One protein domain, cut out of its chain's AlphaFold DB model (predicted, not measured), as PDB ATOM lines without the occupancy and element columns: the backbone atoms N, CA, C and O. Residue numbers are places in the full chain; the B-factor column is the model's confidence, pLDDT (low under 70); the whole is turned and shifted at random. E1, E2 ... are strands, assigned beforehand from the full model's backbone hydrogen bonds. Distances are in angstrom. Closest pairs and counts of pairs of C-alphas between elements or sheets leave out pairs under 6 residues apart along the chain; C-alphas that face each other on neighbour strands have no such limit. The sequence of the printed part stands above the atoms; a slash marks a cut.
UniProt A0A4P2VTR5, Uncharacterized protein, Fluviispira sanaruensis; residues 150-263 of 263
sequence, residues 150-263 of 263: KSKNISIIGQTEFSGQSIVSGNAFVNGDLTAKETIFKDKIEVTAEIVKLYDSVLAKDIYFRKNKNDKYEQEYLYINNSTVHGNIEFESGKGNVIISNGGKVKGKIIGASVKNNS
ATOM      1  N   LYS A 150      56.026  -1.937  39.230       98.69
ATOM      2  CA  LYS A 150      55.036  -2.978  38.955       98.69
ATOM      3  C   LYS A 150      54.958  -3.909  40.149       98.69
ATOM      4  O   LYS A 150      55.991  -4.403  40.591       98.69
ATOM      5  N   SER A 151      53.753  -4.158  40.638       97.69
ATOM      6  CA  SER A 151      53.514  -5.113  41.716       97.69
ATOM      7  C   SER A 151      52.247  -5.929  41.488       97.69
ATOM      8  O   SER A 151      51.374  -5.564  40.684       97.69
ATOM      9  N   LYS A 152      52.156  -7.060  42.192       97.56
ATOM     10  CA  LYS A 152      50.948  -7.879  42.260       97.56
ATOM     11  C   LYS A 152      49.958  -7.254  43.240       97.56
ATOM     12  O   LYS A 152      49.154  -6.435  42.805       97.56
ATOM     13  N   ASN A 153      50.018  -7.590  44.528       98.50
ATOM     14  CA  ASN A 153      49.218  -6.932  45.560       98.50
ATOM     15  C   ASN A 153      50.070  -5.943  46.363       98.50
ATOM     16  O   ASN A 153      51.295  -6.063  46.420       98.50
ATOM     17  N   ILE A 154      49.410  -4.978  47.000       98.62
ATOM     18  CA  ILE A 154      50.041  -4.093  47.985       98.62
ATOM     19  C   ILE A 154      49.204  -4.035  49.267       98.62
ATOM     20  O   ILE A 154      47.974  -4.000  49.212       98.62
ATOM     21  N   SER A 155      49.878  -3.972  50.408       98.75
ATOM     22  CA  SER A 155      49.303  -3.777  51.735       98.75
ATOM     23  C   SER A 155      50.195  -2.815  52.512       98.75
ATOM     24  O   SER A 155      51.312  -3.146  52.907       98.75
ATOM     25  N   ILE A 156      49.727  -1.583  52.691       98.69
ATOM     26  CA  ILE A 156      50.526  -0.507  53.278       98.69
ATOM     27  C   ILE A 156      49.830   0.039  54.517       98.69
ATOM     28  O   ILE A 156      48.668   0.432  54.469       98.69
ATOM     29  N   ILE A 157      50.549   0.113  55.631       98.56
ATOM     30  CA  ILE A 157      50.125   0.815  56.841       98.56
ATOM     31  C   ILE A 157      50.997   2.059  56.977       98.56
ATOM     32  O   ILE A 157      52.136   1.979  57.432       98.56
ATOM     33  N   GLY A 158      50.464   3.213  56.584       97.88
ATOM     34  CA  GLY A 158      51.149   4.501  56.614       97.88
ATOM     35  C   GLY A 158      50.923   5.336  55.353       97.88
ATOM     36  O   GLY A 158      50.112   5.006  54.490       97.88
ATOM     37  N   GLN A 159      51.633   6.464  55.268       98.00
ATOM     38  CA  GLN A 159      51.515   7.388  54.140       98.00
ATOM     39  C   GLN A 159      52.064   6.756  52.857       98.00
ATOM     40  O   GLN A 159      53.211   6.298  52.834       98.00
ATOM     41  N   THR A 160      51.269   6.815  51.788       98.69
ATOM     42  CA  THR A 160      51.562   6.142  50.522       98.69
ATOM     43  C   THR A 160      51.498   7.095  49.333       98.69
ATOM     44  O   THR A 160      50.505   7.801  49.146       98.69
ATOM     45  N   GLU A 161      52.536   7.079  48.496       98.81
ATOM     46  CA  GLU A 161      52.584   7.816  47.233       98.81
ATOM     47  C   GLU A 161      52.966   6.911  46.051       98.81
ATOM     48  O   GLU A 161      53.991   6.233  46.095       98.81
ATOM     49  N   PHE A 162      52.171   6.947  44.976       98.56
ATOM     50  CA  PHE A 162      52.477   6.335  43.677       98.56
ATOM     51  C   PHE A 162      52.607   7.393  42.585       98.56
ATOM     52  O   PHE A 162      51.842   8.358  42.544       98.56
ATOM     53  N   SER A 163      53.550   7.190  41.668       98.38
ATOM     54  CA  SER A 163      53.802   8.091  40.542       98.38
ATOM     55  C   SER A 163      54.457   7.378  39.352       98.38
ATOM     56  O   SER A 163      54.899   6.230  39.468       98.38
ATOM     57  N   GLY A 164      54.538   8.056  38.204       97.38
ATOM     58  CA  GLY A 164      55.413   7.671  37.095       97.38
ATOM     59  C   GLY A 164      55.025   6.379  36.388       97.38
ATOM     60  O   GLY A 164      55.896   5.548  36.158       97.38
ATOM     61  N   GLN A 165      53.749   6.189  36.047       97.62
ATOM     62  CA  GLN A 165      53.263   4.989  35.342       97.62
ATOM     63  C   GLN A 165      53.359   3.707  36.182       97.62
ATOM     64  O   GLN A 165      53.681   2.634  35.671       97.62
ATOM     65  N   SER A 166      53.084   3.814  37.483       98.62
ATOM     66  CA  SER A 166      53.047   2.651  38.375       98.62
ATOM     67  C   SER A 166      51.843   1.748  38.076       98.62
ATOM     68  O   SER A 166      50.776   2.219  37.676       98.62
ATOM     69  N   ILE A 167      51.999   0.438  38.277       98.75
ATOM     70  CA  ILE A 167      50.962  -0.566  38.019       98.75
ATOM     71  C   ILE A 167      50.849  -1.509  39.215       98.75
ATOM     72  O   ILE A 167      51.789  -2.243  39.519       98.75
ATOM     73  N   VAL A 168      49.666  -1.555  39.822       98.62
ATOM     74  CA  VAL A 168      49.279  -2.574  40.805       98.62
ATOM     75  C   VAL A 168      48.284  -3.507  40.127       98.62
ATOM     76  O   VAL A 168      47.195  -3.089  39.719       98.62
ATOM     77  N   SER A 169      48.691  -4.757  39.914       98.38
ATOM     78  CA  SER A 169      47.910  -5.699  39.101       98.38
ATOM     79  C   SER A 169      46.808  -6.417  39.871       98.38
ATOM     80  O   SER A 169      45.845  -6.840  39.242       98.38
ATOM     81  N   GLY A 170      46.963  -6.561  41.182       98.31
ATOM     82  CA  GLY A 170      45.993  -7.131  42.107       98.31
ATOM     83  C   GLY A 170      45.432  -6.074  43.056       98.31
ATOM     84  O   GLY A 170      45.311  -4.897  42.707       98.31
ATOM     85  N   ASN A 171      45.062  -6.503  44.261       98.38
ATOM     86  CA  ASN A 171      44.407  -5.638  45.237       98.38
ATOM     87  C   ASN A 171      45.392  -4.645  45.860       98.38
ATOM     88  O   ASN A 171      46.547  -4.978  46.134       98.38
ATOM     89  N   ALA A 172      44.886  -3.452  46.159       98.69
ATOM     90  CA  ALA A 172      45.595  -2.455  46.942       98.69
ATOM     91  C   ALA A 172      44.892  -2.228  48.277       98.69
ATOM     92  O   ALA A 172      43.746  -1.793  48.292       98.69
ATOM     93  N   PHE A 173      45.579  -2.487  49.385       98.69
ATOM     94  CA  PHE A 173      45.130  -2.132  50.726       98.69
ATOM     95  C   PHE A 173      46.021  -1.031  51.304       98.69
ATOM     96  O   PHE A 173      47.241  -1.188  51.355       98.69
ATOM     97  N   VAL A 174      45.431   0.079  51.750       98.50
ATOM     98  CA  VAL A 174      46.168   1.177  52.393       98.50
ATOM     99  C   VAL A 174      45.455   1.636  53.664       98.50
ATOM    100  O   VAL A 174      44.346   2.158  53.631       98.50
ATOM    101  N   ASN A 175      46.112   1.484  54.806       97.88
ATOM    102  CA  ASN A 175      45.705   2.069  56.077       97.88
ATOM    103  C   ASN A 175      46.554   3.319  56.345       97.88
ATOM    104  O   ASN A 175      47.630   3.241  56.941       97.88
ATOM    105  N   GLY A 176      46.089   4.457  55.838       96.94
ATOM    106  CA  GLY A 176      46.802   5.730  55.788       96.94
ATOM    107  C   GLY A 176      46.480   6.500  54.507       96.94
ATOM    108  O   GLY A 176      45.850   5.971  53.595       96.94
ATOM    109  N   ASP A 177      46.910   7.758  54.435       97.12
ATOM    110  CA  ASP A 177      46.641   8.591  53.262       97.12
ATOM    111  C   ASP A 177      47.311   8.039  51.998       97.12
ATOM    112  O   ASP A 177      48.474   7.618  52.015       97.12
ATOM    113  N   LEU A 178      46.581   8.118  50.886       98.69
ATOM    114  CA  LEU A 178      47.014   7.653  49.572       98.69
ATOM    115  C   LEU A 178      47.033   8.815  48.581       98.69
ATOM    116  O   LEU A 178      46.012   9.451  48.324       98.69
ATOM    117  N   THR A 179      48.183   9.060  47.965       98.81
ATOM    118  CA  THR A 179      48.293   9.911  46.774       98.81
ATOM    119  C   THR A 179      48.781   9.073  45.602       98.81
ATOM    120  O   THR A 179      49.821   8.432  45.685       98.81
ATOM    121  N   ALA A 180      48.050   9.073  44.497       98.81
ATOM    122  CA  ALA A 180      48.442   8.380  43.279       98.81
ATOM    123  C   ALA A 180      48.435   9.350  42.098       98.81
ATOM    124  O   ALA A 180      47.503  10.142  41.937       98.81
ATOM    125  N   LYS A 181      49.474   9.269  41.269       98.81
ATOM    126  CA  LYS A 181      49.610   9.994  40.004       98.81
ATOM    127  C   LYS A 181      49.993   9.023  38.907       98.81
ATOM    128  O   LYS A 181      50.813   8.142  39.164       98.81
ATOM    129  N   GLU A 182      49.423   9.155  37.712       98.56
ATOM    130  CA  GLU A 182      49.793   8.326  36.553       98.56
ATOM    131  C   GLU A 182      49.868   6.830  36.914       98.56
ATOM    132  O   GLU A 182      50.857   6.162  36.637       98.56
ATOM    133  N   THR A 183      48.892   6.311  37.658       98.75
ATOM    134  CA  THR A 183      48.958   4.956  38.232       98.75
ATOM    135  C   THR A 183      47.755   4.135  37.796       98.75
ATOM    136  O   THR A 183      46.638   4.648  37.722       98.75
ATOM    137  N   ILE A 184      47.975   2.851  37.525       98.81
ATOM    138  CA  ILE A 184      46.922   1.898  37.176       98.81
ATOM    139  C   ILE A 184      46.740   0.914  38.330       98.81
ATOM    140  O   ILE A 184      47.630   0.116  38.619       98.81
ATOM    141  N   PHE A 185      45.556   0.933  38.932       98.75
ATOM    142  CA  PHE A 185      45.081  -0.089  39.861       98.75
ATOM    143  C   PHE A 185      44.090  -0.980  39.118       98.75
ATOM    144  O   PHE A 185      42.975  -0.554  38.796       98.75
ATOM    145  N   LYS A 186      44.518  -2.199  38.778       98.56
ATOM    146  CA  LYS A 186      43.709  -3.110  37.954       98.56
ATOM    147  C   LYS A 186      42.560  -3.746  38.730       98.56
ATOM    148  O   LYS A 186      41.522  -4.027  38.131       98.56
ATOM    149  N   ASP A 187      42.738  -3.943  40.032       98.38
ATOM    150  CA  ASP A 187      41.711  -4.454  40.933       98.38
ATOM    151  C   ASP A 187      41.307  -3.418  41.990       98.38
ATOM    152  O   ASP A 187      41.540  -2.218  41.823       98.38
ATOM    153  N   LYS A 188      40.581  -3.858  43.023       98.12
ATOM    154  CA  LYS A 188      40.003  -2.956  44.017       98.12
ATOM    155  C   LYS A 188      41.088  -2.268  44.846       98.12
ATOM    156  O   LYS A 188      42.079  -2.878  45.255       98.12
ATOM    157  N   ILE A 189      40.829  -1.004  45.137       98.69
ATOM    158  CA  ILE A 189      41.532  -0.219  46.139       98.69
ATOM    159  C   ILE A 189      40.679  -0.233  47.401       98.69
ATOM    160  O   ILE A 189      39.489   0.071  47.372       98.69
ATOM    161  N   GLU A 190      41.289  -0.576  48.516       98.62
ATOM    162  CA  GLU A 190      40.669  -0.604  49.822       98.62
ATOM    163  C   GLU A 190      41.475   0.278  50.769       98.62
ATOM    164  O   GLU A 190      42.677   0.078  50.944       98.62
ATOM    165  N   VAL A 191      40.825   1.279  51.353       98.06
ATOM    166  CA  VAL A 191      41.501   2.322  52.125       98.06
ATOM    167  C   VAL A 191      40.849   2.518  53.483       98.06
ATOM    168  O   VAL A 191      39.629   2.542  53.597       98.06
ATOM    169  N   THR A 192      41.667   2.717  54.509       97.19
ATOM    170  CA  THR A 192      41.255   3.338  55.772       97.19
ATOM    171  C   THR A 192      42.062   4.623  55.893       97.19
ATOM    172  O   THR A 192      43.212   4.588  56.327       97.19
ATOM    173  N   ALA A 193      41.504   5.746  55.447       95.62
ATOM    174  CA  ALA A 193      42.238   6.999  55.292       95.62
ATOM    175  C   ALA A 193      41.321   8.206  55.496       95.62
ATOM    176  O   ALA A 193      40.126   8.124  55.220       95.62
ATOM    177  N   GLU A 194      41.895   9.335  55.911       95.62
ATOM    178  CA  GLU A 194      41.183  10.615  55.862       95.62
ATOM    179  C   GLU A 194      41.122  11.114  54.418       95.62
ATOM    180  O   GLU A 194      40.087  11.603  53.961       95.62
ATOM    181  N   ILE A 195      42.235  10.976  53.685       97.00
ATOM    182  CA  ILE A 195      42.384  11.567  52.362       97.00
ATOM    183  C   ILE A 195      42.965  10.569  51.357       97.00
ATOM    184  O   ILE A 195      44.054  10.017  51.527       97.00
ATOM    185  N   VAL A 196      42.270  10.437  50.226       98.62
ATOM    186  CA  VAL A 196      42.775   9.798  49.008       98.62
ATOM    187  C   VAL A 196      42.764  10.797  47.862       98.62
ATOM    188  O   VAL A 196      41.779  11.496  47.621       98.62
ATOM    189  N   LYS A 197      43.871  10.860  47.125       98.81
ATOM    190  CA  LYS A 197      44.058  11.771  45.998       98.81
ATOM    191  C   LYS A 197      44.506  11.015  44.758       98.81
ATOM    192  O   LYS A 197      45.566  10.395  44.768       98.81
ATOM    193  N   LEU A 198      43.726  11.113  43.689       98.75
ATOM    194  CA  LEU A 198      44.019  10.536  42.379       98.75
ATOM    195  C   LEU A 198      44.212  11.677  41.374       98.75
ATOM    196  O   LEU A 198      43.278  12.447  41.125       98.75
ATOM    197  N   TYR A 199      45.418  11.797  40.822       98.19
ATOM    198  CA  TYR A 199      45.802  12.857  39.889       98.19
ATOM    199  C   TYR A 199      46.338  12.298  38.575       98.19
ATOM    200  O   TYR A 199      46.848  11.184  38.527       98.19
ATOM    201  N   ASP A 200      46.299  13.126  37.535       97.31
ATOM    202  CA  ASP A 200      47.136  12.974  36.346       97.31
ATOM    203  C   ASP A 200      47.053  11.568  35.728       97.31
ATOM    204  O   ASP A 200      48.020  10.815  35.692       97.31
ATOM    205  N   SER A 201      45.877  11.206  35.218       98.00
ATOM    206  CA  SER A 201      45.621   9.945  34.507       98.00
ATOM    207  C   SER A 201      45.697   8.679  35.368       98.00
ATOM    208  O   SER A 201      46.126   7.629  34.887       98.00
ATOM    209  N   VAL A 202      45.244   8.728  36.625       98.75
ATOM    210  CA  VAL A 202      45.020   7.491  37.391       98.75
ATOM    211  C   VAL A 202      43.829   6.722  36.823       98.75
ATOM    212  O   VAL A 202      42.767   7.295  36.557       98.75
ATOM    213  N   LEU A 203      43.996   5.406  36.690       98.75
ATOM    214  CA  LEU A 203      42.931   4.460  36.376       98.75
ATOM    215  C   LEU A 203      42.728   3.528  37.566       98.75
ATOM    216  O   LEU A 203      43.641   2.795  37.944       98.75
ATOM    217  N   ALA A 204      41.529   3.542  38.137       98.56
ATOM    218  CA  ALA A 204      41.140   2.643  39.217       98.56
ATOM    219  C   ALA A 204      39.876   1.866  38.841       98.56
ATOM    220  O   ALA A 204      39.031   2.363  38.088       98.56
ATOM    221  N   LYS A 205      39.739   0.649  39.371       97.25
ATOM    222  CA  LYS A 205      38.527  -0.162  39.229       97.25
ATOM    223  C   LYS A 205      37.508   0.226  40.297       97.25
ATOM    224  O   LYS A 205      36.754   1.161  40.065       97.25
ATOM    225  N   ASP A 206      37.519  -0.429  41.450       98.50
ATOM    226  CA  ASP A 206      36.648  -0.116  42.586       98.50
ATOM    227  C   ASP A 206      37.453   0.558  43.701       98.50
ATOM    228  O   ASP A 206      38.638   0.263  43.871       98.50
ATOM    229  N   ILE A 207      36.812   1.439  44.470       98.69
ATOM    230  CA  ILE A 207      37.405   2.070  45.654       98.69
ATOM    231  C   ILE A 207      36.467   1.878  46.843       98.69
ATOM    232  O   ILE A 207      35.329   2.341  46.823       98.69
ATOM    233  N   TYR A 208      36.957   1.221  47.890       98.69
ATOM    234  CA  TYR A 208      36.220   0.986  49.125       98.69
ATOM    235  C   TYR A 208      36.915   1.667  50.305       98.69
ATOM    236  O   TYR A 208      38.038   1.311  50.665       98.69
ATOM    237  N   PHE A 209      36.240   2.640  50.909       97.94
ATOM    238  CA  PHE A 209      36.645   3.282  52.153       97.94
ATOM    239  C   PHE A 209      36.069   2.510  53.338       97.94
ATOM    240  O   PHE A 209      34.857   2.493  53.563       97.94
ATOM    241  N   ARG A 210      36.961   1.881  54.099       96.31
ATOM    242  CA  ARG A 210      36.649   1.185  55.342       96.31
ATOM    243  C   ARG A 210      36.455   2.168  56.476       96.31
ATOM    244  O   ARG A 210      37.284   3.050  56.702       96.31
ATOM    245  N   LYS A 211      35.430   1.913  57.284       91.75
ATOM    246  CA  LYS A 211      35.194   2.687  58.499       91.75
ATOM    247  C   LYS A 211      36.345   2.475  59.480       91.75
ATOM    248  O   LYS A 211      36.659   1.353  59.889       91.75
ATOM    249  N   ASN A 212      36.948   3.568  59.935       85.12
ATOM    250  CA  ASN A 212      37.899   3.504  61.039       85.12
ATOM    251  C   ASN A 212      37.162   3.102  62.330       85.12
ATOM    252  O   ASN A 212      36.222   3.777  62.745       85.12
ATOM    253  N   LYS A 213      37.599   2.028  63.006       81.25
ATOM    254  CA  LYS A 213      36.974   1.540  64.255       81.25
ATOM    255  C   LYS A 213      36.906   2.594  65.361       81.25
ATOM    256  O   LYS A 213      36.023   2.531  66.206       81.25
ATOM    257  N   ASN A 214      37.831   3.546  65.342       79.81
ATOM    258  CA  ASN A 214      37.899   4.617  66.327       79.81
ATOM    259  C   ASN A 214      37.121   5.876  65.902       79.81
ATOM    260  O   ASN A 214      37.218   6.877  66.599       79.81
ATOM    261  N   ASP A 215      36.435   5.850  64.746       69.50
ATOM    262  CA  ASP A 215      35.717   6.983  64.127       69.50
ATOM    263  C   ASP A 215      36.543   8.286  64.130       69.50
ATOM    264  O   ASP A 215      36.021   9.379  64.308       69.50
ATOM    265  N   LYS A 216      37.871   8.153  63.968       73.56
ATOM    266  CA  LYS A 216      38.824   9.271  64.064       73.56
ATOM    267  C   LYS A 216      38.581  10.359  63.022       73.56
ATOM    268  O   LYS A 216      39.029  11.480  63.220       73.56
ATOM    269  N   TYR A 217      37.948  10.004  61.910       79.12
ATOM    270  CA  TYR A 217      37.738  10.900  60.789       79.12
ATOM    271  C   TYR A 217      36.304  11.405  60.827       79.12
ATOM    272  O   TYR A 217      35.353  10.643  60.654       79.12
ATOM    273  N   GLU A 218      36.151  12.709  61.050       82.94
ATOM    274  CA  GLU A 218      34.844  13.355  60.943       82.94
ATOM    275  C   GLU A 218      34.310  13.266  59.509       82.94
ATOM    276  O   GLU A 218      33.103  13.134  59.301       82.94
ATOM    277  N   GLN A 219      35.218  13.308  58.528       87.88
ATOM    278  CA  GLN A 219      34.933  13.202  57.105       87.88
ATOM    279  C   GLN A 219      36.063  12.472  56.379       87.88
ATOM    280  O   GLN A 219      37.228  12.570  56.758       87.88
ATOM    281  N   GLU A 220      35.701  11.773  55.308       95.31
ATOM    282  CA  GLU A 220      36.630  11.063  54.429       95.31
ATOM    283  C   GLU A 220      36.574  11.709  53.045       95.31
ATOM    284  O   GLU A 220      35.488  11.993  52.527       95.31
ATOM    285  N   TYR A 221      37.730  11.961  52.440       97.75
ATOM    286  CA  TYR A 221      37.833  12.706  51.192       97.75
ATOM    287  C   TYR A 221      38.472  11.879  50.084       97.75
ATOM    288  O   TYR A 221      39.579  11.362  50.229       97.75
ATOM    289  N   LEU A 222      37.811  11.853  48.929       98.56
ATOM    290  CA  LEU A 222      38.361  11.339  47.682       98.56
ATOM    291  C   LEU A 222      38.415  12.455  46.639       98.56
ATOM    292  O   LEU A 222      37.385  12.940  46.172       98.56
ATOM    293  N   TYR A 223      39.626  12.827  46.237       98.69
ATOM    294  CA  TYR A 223      39.867  13.777  45.155       98.69
ATOM    295  C   TYR A 223      40.166  13.017  43.862       98.69
ATOM    296  O   TYR A 223      41.125  12.248  43.808       98.69
ATOM    297  N   ILE A 224      39.374  13.258  42.817       98.62
ATOM    298  CA  ILE A 224      39.538  12.666  41.484       98.62
ATOM    299  C   ILE A 224      39.764  13.798  40.490       98.62
ATOM    300  O   ILE A 224      38.822  14.455  40.045       98.62
ATOM    301  N   ASN A 225      41.018  14.022  40.127       98.38
ATOM    302  CA  ASN A 225      41.422  15.104  39.241       98.38
ATOM    303  C   ASN A 225      42.100  14.507  38.004       98.38
ATOM    304  O   ASN A 225      43.078  13.765  38.124       98.38
ATOM    305  N   ASN A 226      41.530  14.778  36.826       98.12
ATOM    306  CA  ASN A 226      41.992  14.236  35.543       98.12
ATOM    307  C   ASN A 226      42.255  12.712  35.590       98.12
ATOM    308  O   ASN A 226      43.263  12.213  35.101       98.12
ATOM    309  N   SER A 227      41.380  11.969  36.269       98.62
ATOM    310  CA  SER A 227      41.540  10.539  36.558       98.62
ATOM    311  C   SER A 227      40.200   9.818  36.427       98.62
ATOM    312  O   SER A 227      39.145  10.451  36.496       98.62
ATOM    313  N   THR A 228      40.210   8.502  36.216       98.69
ATOM    314  CA  THR A 228      38.984   7.714  36.015       98.69
ATOM    315  C   THR A 228      38.885   6.559  37.003       98.69
ATOM    316  O   THR A 228      39.761   5.697  37.058       98.69
ATOM    317  N   VAL A 229      37.759   6.495  37.711       98.69
ATOM    318  CA  VAL A 229      37.323   5.314  38.466       98.69
ATOM    319  C   VAL A 229      36.256   4.591  37.643       98.69
ATOM    320  O   VAL A 229      35.202   5.149  37.330       98.69
ATOM    321  N   HIS A 230      36.545   3.367  37.210       98.50
ATOM    322  CA  HIS A 230      35.674   2.602  36.314       98.50
ATOM    323  C   HIS A 230      34.512   1.915  37.036       98.50
ATOM    324  O   HIS A 230      33.441   1.755  36.454       98.50
ATOM    325  N   GLY A 231      34.744   1.483  38.265       98.25
ATOM    326  CA  GLY A 231      33.797   0.777  39.109       98.25
ATOM    327  C   GLY A 231      33.161   1.690  40.148       98.25
ATOM    328  O   GLY A 231      33.005   2.898  39.935       98.25
ATOM    329  N   ASN A 232      32.741   1.083  41.253       98.69
ATOM    330  CA  ASN A 232      32.032   1.768  42.324       98.69
ATOM    331  C   ASN A 232      33.000   2.447  43.295       98.69
ATOM    332  O   ASN A 232      34.147   2.035  43.468       98.69
ATOM    333  N   ILE A 233      32.488   3.475  43.963       98.75
ATOM    334  CA  ILE A 233      33.115   4.117  45.111       98.75
ATOM    335  C   ILE A 233      32.150   3.971  46.282       98.75
ATOM    336  O   ILE A 233      31.003   4.412  46.193       98.75
ATOM    337  N   GLU A 234      32.599   3.370  47.373       98.62
ATOM    338  CA  GLU A 234      31.765   3.127  48.547       98.62
ATOM    339  C   GLU A 234      32.484   3.554  49.823       98.62
ATOM    340  O   GLU A 234      33.641   3.203  50.040       98.62
ATOM    341  N   PHE A 235      31.779   4.317  50.656       98.12
ATOM    342  CA  PHE A 235      32.227   4.742  51.977       98.12
ATOM    343  C   PHE A 235      31.373   4.070  53.044       98.12
ATOM    344  O   PHE A 235      30.207   4.420  53.232       98.12
ATOM    345  N   GLU A 236      31.969   3.133  53.780       97.00
ATOM    346  CA  GLU A 236      31.299   2.382  54.848       97.00
ATOM    347  C   GLU A 236      30.781   3.299  55.969       97.00
ATOM    348  O   GLU A 236      29.779   3.006  56.621       97.00
ATOM    349  N   SER A 237      31.452   4.431  56.198       94.94
ATOM    350  CA  SER A 237      31.081   5.404  57.229       94.94
ATOM    351  C   SER A 237      29.787   6.167  56.914       94.94
ATOM    352  O   SER A 237      29.153   6.690  57.833       94.94
ATOM    353  N   GLY A 238      29.411   6.271  55.632       95.44
ATOM    354  CA  GLY A 238      28.357   7.169  55.157       95.44
ATOM    355  C   GLY A 238      28.713   8.664  55.210       95.44
ATOM    356  O   GLY A 238      27.837   9.498  54.980       95.44
ATOM    357  N   LYS A 239      29.968   9.019  55.528       93.88
ATOM    358  CA  LYS A 239      30.457  10.401  55.718       93.88
ATOM    359  C   LYS A 239      31.431  10.849  54.616       93.88
ATOM    360  O   LYS A 239      32.203  11.791  54.808       93.88
ATOM    361  N   GLY A 240      31.427  10.165  53.473       97.25
ATOM    362  CA  GLY A 240      32.365  10.425  52.388       97.25
ATOM    363  C   GLY A 240      32.094  11.735  51.645       97.25
ATOM    364  O   GLY A 240      30.960  12.202  51.522       97.25
ATOM    365  N   ASN A 241      33.149  12.311  51.082       98.06
ATOM    366  CA  ASN A 241      33.091  13.444  50.168       98.06
ATOM    367  C   ASN A 241      33.932  13.128  48.933       98.06
ATOM    368  O   ASN A 241      35.147  12.953  49.023       98.06
ATOM    369  N   VAL A 242      33.291  13.088  47.767       98.44
ATOM    370  CA  VAL A 242      33.965  12.892  46.481       98.44
ATOM    371  C   VAL A 242      34.028  14.222  45.744       98.44
ATOM    372  O   VAL A 242      33.000  14.843  45.468       98.44
ATOM    373  N   ILE A 243      35.241  14.661  45.417       98.50
ATOM    374  CA  ILE A 243      35.508  15.905  44.693       98.50
ATOM    375  C   ILE A 243      36.082  15.538  43.332       98.50
ATOM    376  O   ILE A 243      37.188  15.004  43.241       98.50
ATOM    377  N   ILE A 244      35.327  15.827  42.276       98.25
ATOM    378  CA  ILE A 244      35.701  15.517  40.894       98.25
ATOM    379  C   ILE A 244      36.054  16.821  40.184       98.25
ATOM    380  O   ILE A 244      35.255  17.759  40.182       98.25
ATOM    381  N   SER A 245      37.244  16.891  39.589       97.81
ATOM    382  CA  SER A 245      37.722  18.091  38.895       97.81
ATOM    383  C   SER A 245      38.535  17.782  37.639       97.81
ATOM    384  O   SER A 245      38.972  16.649  37.421       97.81
ATOM    385  N   ASN A 246      38.723  18.801  36.792       96.06
ATOM    386  CA  ASN A 246      39.587  18.773  35.602       96.06
ATOM    387  C   ASN A 246      39.380  17.529  34.717       96.06
ATOM    388  O   ASN A 246      40.326  16.829  34.362       96.06
ATOM    389  N   GLY A 247      38.123  17.202  34.412       95.69
ATOM    390  CA  GLY A 247      37.794  16.051  33.568       95.69
ATOM    391  C   GLY A 247      37.885  14.685  34.255       95.69
ATOM    392  O   GLY A 247      37.824  13.667  33.561       95.69
ATOM    393  N   GLY A 248      37.998  14.642  35.587       98.00
ATOM    394  CA  GLY A 248      37.848  13.422  36.376       98.00
ATOM    395  C   GLY A 248      36.495  12.736  36.143       98.00
ATOM    396  O   GLY A 248      35.496  13.389  35.832       98.00
ATOM    397  N   LYS A 249      36.456  11.403  36.244       97.81
ATOM    398  CA  LYS A 249      35.270  10.593  35.920       97.81
ATOM    399  C   LYS A 249      35.085   9.440  36.895       97.81
ATOM    400  O   LYS A 249      36.046   8.779  37.282       97.81
ATOM    401  N   VAL A 250      33.826   9.141  37.191       98.25
ATOM    402  CA  VAL A 250      33.397   7.916  37.871       98.25
ATOM    403  C   VAL A 250      32.331   7.267  36.999       98.25
ATOM    404  O   VAL A 250      31.372   7.934  36.615       98.25
ATOM    405  N   LYS A 251      32.524   6.001  36.622       98.25
ATOM    406  CA  LYS A 251      31.579   5.269  35.757       98.25
ATOM    407  C   LYS A 251      30.610   4.381  36.539       98.25
ATOM    408  O   LYS A 251      29.536   4.085  36.023       98.25
ATOM    409  N   GLY A 252      30.984   3.954  37.743       98.06
ATOM    410  CA  GLY A 252      30.102   3.216  38.643       98.06
ATOM    411  C   GLY A 252      29.293   4.124  39.565       98.06
ATOM    412  O   GLY A 252      29.147   5.327  39.344       98.06
ATOM    413  N   LYS A 253      28.739   3.519  40.616       98.44
ATOM    414  CA  LYS A 253      27.954   4.209  41.644       98.44
ATOM    415  C   LYS A 253      28.865   4.820  42.703       98.44
ATOM    416  O   LYS A 253      29.916   4.269  43.010       98.44
ATOM    417  N   ILE A 254      28.407   5.917  43.299       98.50
ATOM    418  CA  ILE A 254      29.001   6.508  44.501       98.50
ATOM    419  C   ILE A 254      28.020   6.283  45.654       98.50
ATOM    420  O   ILE A 254      26.860   6.684  45.558       98.50
ATOM    421  N   ILE A 255      28.464   5.603  46.711       98.50
ATOM    422  CA  ILE A 255      27.641   5.160  47.844       98.50
ATOM    423  C   ILE A 255      28.240   5.710  49.143       98.50
ATOM    424  O   ILE A 255      29.452   5.657  49.342       98.50
ATOM    425  N   GLY A 256      27.388   6.232  50.031       97.19
ATOM    426  CA  GLY A 256      27.818   6.729  51.343       97.19
ATOM    427  C   GLY A 256      28.603   8.045  51.300       97.19
ATOM    428  O   GLY A 256      29.334   8.344  52.243       97.19
ATOM    429  N   ALA A 257      28.476   8.825  50.221       97.81
ATOM    430  CA  ALA A 257      29.199  10.080  50.058       97.81
ATOM    431  C   ALA A 257      28.381  11.182  49.380       97.81
ATOM    432  O   ALA A 257      27.512  10.916  48.548       97.81
ATOM    433  N   SER A 258      28.722  12.433  49.697       97.44
ATOM    434  CA  SER A 258      28.315  13.599  48.913       97.44
ATOM    435  C   SER A 258      29.276  13.818  47.738       97.44
ATOM    436  O   SER A 258      30.463  13.495  47.832       97.44
ATOM    437  N   VAL A 259      28.780  14.355  46.619       97.44
ATOM    438  CA  VAL A 259      29.580  14.571  45.401       97.44
ATOM    439  C   VAL A 259      29.607  16.054  45.050       97.44
ATOM    440  O   VAL A 259      28.557  16.694  44.968       97.44
ATOM    441  N   LYS A 260      30.805  16.594  44.810       96.25
ATOM    442  CA  LYS A 260      31.028  17.964  44.330       96.25
ATOM    443  C   LYS A 260      31.812  17.932  43.023       96.25
ATOM    444  O   LYS A 260      32.902  17.367  42.964       96.25
ATOM    445  N   ASN A 261      31.262  18.572  41.995       91.50
ATOM    446  CA  ASN A 261      31.927  18.746  40.709       91.50
ATOM    447  C   ASN A 261      32.516  20.155  40.648       91.50
ATOM    448  O   ASN A 261      31.767  21.129  40.633       91.50
ATOM    449  N   ASN A 262      33.843  20.247  40.606       82.25
ATOM    450  CA  ASN A 262      34.546  21.500  40.355       82.25
ATOM    451  C   ASN A 262      34.953  21.508  38.881       82.25
ATOM    452  O   ASN A 262      35.939  20.874  38.496       82.25
ATOM    453  N   SER A 263      34.115  22.158  38.074       62.00
ATOM    454  CA  SER A 263      34.362  22.451  36.659       62.00
ATOM    455  C   SER A 263      35.527  23.407  36.474       62.00
ATOM    456  O   SER A 263      35.542  24.413  37.222       62.00
TER     457      SER A 263
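Overview. This is residues 150 to 263 of the 263 residues of an uncharacterized protein of Fluviispira sanaruensis (UniProt A0A4P2VTR5). The chain is wound in stacked turns, a short solenoid with three walls: E2, E5, E8, E10, E12 and E13, in that order, make one; E1, E4, E7, E9 and E11, in that order, the second; and E3 beside E6, carried on by short pairings of residues 203 to 204, 228 to 229 and 249 to 250, the third. The two larger walls are only partly face to face. The printed part has 114 residues with 13 named strands, E1 to E13 along the chain, no named helix, and each sheet parallel. The class is all strand, with 55 residues, under half of those printed, in named strands. The whole is compact, with a radius of gyration of the C-alphas of 12.7 A and spans of 33 by 33 by 20 A.

Arrangement. The largest sheet runs E2, residues 160 to 163, E5, 178 to 181, E8, 195 to 199, E10, 220 to 225, E12, 240 to 245, and E13, 257 to 262; E2 and E13 are its edge strands. Within hydrogen-bond range across its neighbour pairs are, in order, N 162 and O 179, 2.9 A; N 180 and O 197, 2.8 A; N 198 and O 223, 2.8 A; N 224 and O 243, 2.8 A; and N 242 and O 258, 2.9 A. The second sheet runs E1, residues 154 to 157, E4, 172 to 175, E7, 189 to 192, E9, 207 to 209, and E11, 233 to 235, with N 156 and O 173, 2.8 A, N 174 and O 190, 2.9 A, N 191 and O 208, 2.9 A, and N 209 and O 234, 2.8 A. These two sheets form a sandwich, two sheets face to face, with best planes 35 degrees apart and strands at 43 degrees. E3, residues 166 to 168, is the parallel neighbour of E6, residues 183 to 185, with N 168 and O 184 at 2.9 A. E11 and E12 are near each other.

Along the chain. E1 begins at C-alpha 154, (50.041, -4.093, 47.985), and E13 ends at C-alpha 262, (34.546, 21.500, 40.355). From first to last C-alpha, E10 and E12 each measure 16.4 A, E13 15.9 A and E8 13.0 A. Between E9 and E10, C-alpha 214 is at (37.899, 4.617, 66.327).

Size, cuts and confidence. The two C-alphas farthest apart, those of Lys 152 and Ser 263, are 35.0 A apart. The printed part has no cut. The link E12 to E13, 11 residues, is long. Mean pLDDT of the printed part is 96.2; residues 215 and 263 are under 70.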